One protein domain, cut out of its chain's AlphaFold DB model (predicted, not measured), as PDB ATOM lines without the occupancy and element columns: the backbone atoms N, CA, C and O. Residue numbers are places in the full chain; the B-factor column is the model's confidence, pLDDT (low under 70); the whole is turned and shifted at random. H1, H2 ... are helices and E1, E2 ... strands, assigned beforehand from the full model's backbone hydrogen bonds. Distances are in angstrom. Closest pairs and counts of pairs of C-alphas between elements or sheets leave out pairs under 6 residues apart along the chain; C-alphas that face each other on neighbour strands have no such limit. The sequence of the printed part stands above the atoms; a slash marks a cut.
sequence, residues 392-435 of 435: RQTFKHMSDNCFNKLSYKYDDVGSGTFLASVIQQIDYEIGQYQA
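AT A GLANCE: This is residues 392 to 435 of the 435 residues of an uncharacterized protein of Lactococcus insecticola (UniProt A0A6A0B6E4). A short helix, H1, and a longer one, H2, come near each other at H2's first residue, and a wide loop holding the short strand E1 swings from one to the other. Residues 426 to 435, with the far part of H2, stick out free. The printed part has 44 residues, in the order H1, E1, H2, and is mostly helix. It is only just loose, close to compact, with a radius of gyration of the C-alphas of 11.5 A and spans of 32 by 22 by 19 A.

HOW THE PARTS SIT: H1, residues 392 to 400, and H2, residues 418 to 433, are close but not clearly touching; their closest C-alphas, of Thr 394 and Phe 418, are 7.9 A apart. They run the same way at a steep tilt of 55 degrees. E1, residues 403 to 405, pairs with no named strand and is apart from H2. In H1 and H2 every O i to N i+4 pair is within hydrogen-bond range.

IN THESE COORDINATES: H1 starts at C-alpha 392 (-4.566, -32.333, 32.638) and measures 12.2 A. E1 measures 6.5 A. H2 measures 23.6 A, ending at C-alpha 433 (-16.946, -43.626, 17.396).

THE WHOLE: The farthest C-alphas, of Asp 411 and Ala 435, are 33.3 A apart. The printed part has no cut. The link from E1 to H2 is long, 12 residues. Residues 392 to 399, 411 to 416 and 435 have pLDDT under 70.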
ATOM      1  N   ARG A 392      -5.379 -31.335  33.373       57.16
ATOM      2  CA  ARG A 392      -4.566 -32.333  32.638       57.16
ATOM      3  C   ARG A 392      -4.210 -33.594  33.440       57.16
ATOM      4  O   ARG A 392      -4.017 -34.646  32.838       57.16
ATOM      5  N   GLN A 393      -4.111 -33.504  34.768       59.22
ATOM      6  CA  GLN A 393      -3.842 -34.668  35.620       59.22
ATOM      7  C   GLN A 393      -5.077 -35.576  35.697       59.22
ATOM      8  O   GLN A 393      -4.937 -36.789  35.629       59.22
ATOM      9  N   THR A 394      -6.283 -34.997  35.727       57.44
ATOM     10  CA  THR A 394      -7.555 -35.744  35.721       57.44
ATOM     11  C   THR A 394      -7.713 -36.609  34.472       57.44
ATOM     12  O   THR A 394      -7.969 -37.804  34.600       57.44
ATOM     13  N   PHE A 395      -7.514 -36.039  33.277       62.25
ATOM     14  CA  PHE A 395      -7.637 -36.784  32.014       62.25
ATOM     15  C   PHE A 395      -6.639 -37.930  31.962       62.25
ATOM     16  O   PHE A 395      -7.034 -39.074  31.760       62.25
ATOM     17  N   LYS A 396      -5.367 -37.625  32.259       64.81
ATOM     18  CA  LYS A 396      -4.317 -38.635  32.342       64.81
ATOM     19  C   LYS A 396      -4.700 -39.762  33.308       64.81
ATOM     20  O   LYS A 396      -4.553 -40.922  32.959       64.81
ATOM     21  N   HIS A 397      -5.241 -39.450  34.485       63.97
ATOM     22  CA  HIS A 397      -5.630 -40.472  35.457       63.97
ATOM     23  C   HIS A 397      -6.856 -41.298  35.047       63.97
ATOM     24  O   HIS A 397      -6.874 -42.492  35.339       63.97
ATOM     25  N   MET A 398      -7.840 -40.725  34.342       68.69
ATOM     26  CA  MET A 398      -8.929 -41.532  33.777       68.69
ATOM     27  C   MET A 398      -8.421 -42.484  32.693       68.69
ATOM     28  O   MET A 398      -8.802 -43.650  32.723       68.69
ATOM     29  N   SER A 399      -7.531 -42.028  31.799       69.25
ATOM     30  CA  SER A 399      -6.923 -42.871  30.755       69.25
ATOM     31  C   SER A 399      -5.901 -43.883  31.292       69.25
ATOM     32  O   SER A 399      -5.736 -44.953  30.713       69.25
ATOM     33  N   ASP A 400      -5.212 -43.569  32.397       70.88
ATOM     34  CA  ASP A 400      -4.270 -44.485  33.057       70.88
ATOM     35  C   ASP A 400      -5.018 -45.681  33.699       70.88
ATOM     36  O   ASP A 400      -4.461 -46.779  33.789       70.88
ATOM     37  N   ASN A 401      -6.265 -45.485  34.149       75.44
ATOM     38  CA  ASN A 401      -7.113 -46.508  34.773       75.44
ATOM     39  C   ASN A 401      -7.838 -47.384  33.731       75.44
ATOM     40  O   ASN A 401      -8.340 -46.892  32.724       75.44
ATOM     41  N   CYS A 402      -8.000 -48.678  34.025       80.56
ATOM     42  CA  CYS A 402      -8.830 -49.581  33.213       80.56
ATOM     43  C   CYS A 402     -10.340 -49.320  33.377       80.56
ATOM     44  O   CYS A 402     -11.110 -49.416  32.425       80.56
ATOM     45  N   PHE A 403     -10.771 -48.986  34.596       84.12
ATOM     46  CA  PHE A 403     -12.183 -48.819  34.934       84.12
ATOM     47  C   PHE A 403     -12.350 -47.653  35.909       84.12
ATOM     48  O   PHE A 403     -11.642 -47.573  36.915       84.12
ATOM     49  N   ASN A 404     -13.295 -46.758  35.628       82.50
ATOM     50  CA  ASN A 404     -13.526 -45.536  36.390       82.50
ATOM     51  C   ASN A 404     -14.953 -45.540  36.963       82.50
ATOM     52  O   ASN A 404     -15.923 -45.271  36.258       82.50
ATOM     53  N   LYS A 405     -15.090 -45.855  38.258       84.12
ATOM     54  CA  LYS A 405     -16.376 -45.847  38.977       84.12
ATOM     55  C   LYS A 405     -16.842 -44.411  39.238       84.12
ATOM     56  O   LYS A 405     -16.265 -43.709  40.069       84.12
ATOM     57  N   LEU A 406     -17.905 -43.993  38.554       83.31
ATOM     58  CA  LEU A 406     -18.532 -42.678  38.687       83.31
ATOM     59  C   LEU A 406     -19.754 -42.729  39.623       83.31
ATOM     60  O   LEU A 406     -20.270 -43.801  39.952       83.31
ATOM     61  N   SER A 407     -20.239 -41.551  40.031       81.62
ATOM     62  CA  SER A 407     -21.482 -41.375  40.793       81.62
ATOM     63  C   SER A 407     -22.406 -40.393  40.081       81.62
ATOM     64  O   SER A 407     -21.965 -39.322  39.678       81.62
ATOM     65  N   TYR A 408     -23.691 -40.740  39.992       81.75
ATOM     66  CA  TYR A 408     -24.764 -39.857  39.521       81.75
ATOM     67  C   TYR A 408     -25.457 -39.084  40.659       81.75
ATOM     68  O   TYR A 408     -26.356 -38.290  40.407       81.75
ATOM     69  N   LYS A 409     -25.087 -39.348  41.920       80.56
ATOM     70  CA  LYS A 409     -25.634 -38.662  43.099       80.56
ATOM     71  C   LYS A 409     -24.813 -37.395  43.348       80.56
ATOM     72  O   LYS A 409     -23.767 -37.470  43.997       80.56
ATOM     73  N   TYR A 410     -25.257 -36.284  42.769       74.12
ATOM     74  CA  TYR A 410     -24.671 -34.946  42.879       74.12
ATOM     75  C   TYR A 410     -25.786 -33.887  42.858       74.12
ATOM     76  O   TYR A 410     -26.818 -34.108  42.229       74.12
ATOM     77  N   ASP A 411     -25.572 -32.756  43.533       64.12
ATOM     78  CA  ASP A 411     -26.595 -31.707  43.676       64.12
ATOM     79  C   ASP A 411     -26.651 -30.760  42.460       64.12
ATOM     80  O   ASP A 411     -27.731 -30.360  42.037       64.12
ATOM     81  N   ASP A 412     -25.492 -30.428  41.876       65.06
ATOM     82  CA  ASP A 412     -25.354 -29.618  40.656       65.06
ATOM     83  C   ASP A 412     -24.042 -29.962  39.915       65.06
ATOM     84  O   ASP A 412     -23.049 -30.369  40.530       65.06
ATOM     85  N   VAL A 413     -24.021 -29.778  38.591       68.00
ATOM     86  CA  VAL A 413     -22.842 -29.940  37.722       68.00
ATOM     87  C   VAL A 413     -22.366 -28.566  37.255       68.00
ATOM     88  O   VAL A 413     -22.441 -28.215  36.078       68.00
ATOM     89  N   GLY A 414     -21.838 -27.782  38.197       66.00
ATOM     90  CA  GLY A 414     -21.290 -26.459  37.903       66.00
ATOM     91  C   GLY A 414     -20.237 -26.489  36.785       66.00
ATOM     92  O   GLY A 414     -19.408 -27.407  36.695       66.00
ATOM     93  N   SER A 415     -20.244 -25.468  35.928       66.19
ATOM     94  CA  SER A 415     -19.229 -25.297  34.887       66.19
ATOM     95  C   SER A 415     -17.837 -25.148  35.517       66.19
ATOM     96  O   SER A 415     -17.645 -24.429  36.493       66.19
ATOM     97  N   GLY A 416     -16.848 -25.877  34.992       66.06
ATOM     98  CA  GLY A 416     -15.509 -25.917  35.597       66.06
ATOM     99  C   GLY A 416     -15.390 -26.796  36.854       66.06
ATOM    100  O   GLY A 416     -14.399 -26.687  37.576       66.06
ATOM    101  N   THR A 417     -16.344 -27.697  37.110       70.56
ATOM    102  CA  THR A 417     -16.166 -28.810  38.063       70.56
ATOM    103  C   THR A 417     -15.476 -30.014  37.412       70.56
ATOM    104  O   THR A 417     -15.534 -30.211  36.196       70.56
ATOM    105  N   PHE A 418     -14.860 -30.869  38.239       71.50
ATOM    106  CA  PHE A 418     -14.298 -32.160  37.810       71.50
ATOM    107  C   PHE A 418     -15.302 -32.991  36.990       71.50
ATOM    108  O   PHE A 418     -14.975 -33.490  35.916       71.50
ATOM    109  N   LEU A 419     -16.544 -33.100  37.473       74.44
ATOM    110  CA  LEU A 419     -17.591 -33.912  36.851       74.44
ATOM    111  C   LEU A 419     -18.000 -33.390  35.464       74.44
ATOM    112  O   LEU A 419     -18.173 -34.192  34.549       74.44
ATOM    113  N   ALA A 420     -18.076 -32.068  35.277       77.44
ATOM    114  CA  ALA A 420     -18.340 -31.477  33.965       77.44
ATOM    115  C   ALA A 420     -17.280 -31.896  32.925       77.44
ATOM    116  O   ALA A 420     -17.619 -32.212  31.788       77.44
ATOM    117  N   SER A 421     -16.004 -31.962  33.326       76.75
ATOM    118  CA  SER A 421     -14.913 -32.420  32.448       76.75
ATOM    119  C   SER A 421     -14.978 -33.917  32.136       76.75
ATOM    120  O   SER A 421     -14.661 -34.312  31.018       76.75
ATOM    121  N   VAL A 422     -15.428 -34.750  33.083       79.38
ATOM    122  CA  VAL A 422     -15.670 -36.185  32.834       79.38
ATOM    123  C   VAL A 422     -16.795 -36.384  31.817       79.38
ATOM    124  O   VAL A 422     -16.643 -37.179  30.895       79.38
ATOM    125  N   ILE A 423     -17.895 -35.632  31.935       83.56
ATOM    126  CA  ILE A 423     -19.013 -35.693  30.978       83.56
ATOM    127  C   ILE A 423     -18.560 -35.242  29.582       83.56
ATOM    128  O   ILE A 423     -18.819 -35.946  28.611       83.56
ATOM    129  N   GLN A 424     -17.819 -34.133  29.486       84.81
ATOM    130  CA  GLN A 424     -17.247 -33.659  28.216       84.81
ATOM    131  C   GLN A 424     -16.313 -34.688  27.562       84.81
ATOM    132  O   GLN A 424     -16.337 -34.828  26.344       84.81
ATOM    133  N   GLN A 425     -15.518 -35.420  28.350       82.94
ATOM    134  CA  GLN A 425     -14.649 -36.481  27.832       82.94
ATOM    135  C   GLN A 425     -15.451 -37.668  27.285       82.94
ATOM    136  O   GLN A 425     -15.142 -38.160  26.205       82.94
ATOM    137  N   ILE A 426     -16.489 -38.106  28.004       87.94
ATOM    138  CA  ILE A 426     -17.368 -39.194  27.551       87.94
ATOM    139  C   ILE A 426     -18.070 -38.801  26.244       87.94
ATOM    140  O   ILE A 426     -18.106 -39.595  25.310       87.94
ATOM    141  N   ASP A 427     -18.561 -37.563  26.144       89.88
ATOM    142  CA  ASP A 427     -19.196 -37.053  24.922       89.88
ATOM    143  C   ASP A 427     -18.206 -36.908  23.754       89.88
ATOM    144  O   ASP A 427     -18.564 -37.194  22.612       89.88
ATOM    145  N   TYR A 428     -16.952 -36.530  24.029       89.38
ATOM    146  CA  TYR A 428     -15.883 -36.532  23.028       89.38
ATOM    147  C   TYR A 428     -15.594 -37.948  22.511       89.38
ATOM    148  O   TYR A 428     -15.558 -38.145  21.299       89.38
ATOM    149  N   GLU A 429     -15.428 -38.936  23.401       87.81
ATOM    150  CA  GLU A 429     -15.175 -40.333  23.015       87.81
ATOM    151  C   GLU A 429     -16.341 -40.922  22.215       87.81
ATOM    152  O   GLU A 429     -16.106 -41.488  21.153       87.81
ATOM    153  N   ILE A 430     -17.591 -40.711  22.648       90.06
ATOM    154  CA  ILE A 430     -18.786 -41.089  21.869       90.06
ATOM    155  C   ILE A 430     -18.722 -40.487  20.456       90.06
ATOM    156  O   ILE A 430     -18.959 -41.190  19.477       90.06
ATOM    157  N   GLY A 431     -18.354 -39.207  20.342       89.44
ATOM    158  CA  GLY A 431     -18.211 -38.526  19.056       89.44
ATOM    159  C   GLY A 431     -17.079 -39.061  18.170       89.44
ATOM    160  O   GLY A 431     -17.167 -38.911  16.957       89.44
ATOM    161  N   GLN A 432     -16.037 -39.691  18.729       87.44
ATOM    162  CA  GLN A 432     -14.985 -40.346  17.931       87.44
ATOM    163  C   GLN A 432     -15.455 -41.662  17.300       87.44
ATOM    164  O   GLN A 432     -14.972 -42.005  16.230       87.44
ATOM    165  N   TYR A 433     -16.395 -42.372  17.928       82.50
ATOM    166  CA  TYR A 433     -16.946 -43.626  17.396       82.50
ATOM    167  C   TYR A 433     -18.143 -43.443  16.453       82.50
ATOM    168  O   TYR A 433     -18.605 -44.398  15.834       82.50
ATOM    169  N   GLN A 434     -18.682 -42.227  16.368       78.56
ATOM    170  CA  GLN A 434     -19.766 -41.863  15.448       78.56
ATOM    171  C   GLN A 434     -19.258 -41.213  14.145       78.56
ATOM    172  O   GLN A 434     -20.080 -40.867  13.293       78.56
ATOM    173  N   ALA A 435     -17.941 -41.015  14.015       61.66
ATOM    174  CA  ALA A 435     -17.266 -40.338  12.904       61.66
ATOM    175  C   ALA A 435     -16.558 -41.326  11.962       61.66
ATOM    176  O   ALA A 435     -16.584 -41.050  10.740       61.66
TER     177      ALA A 435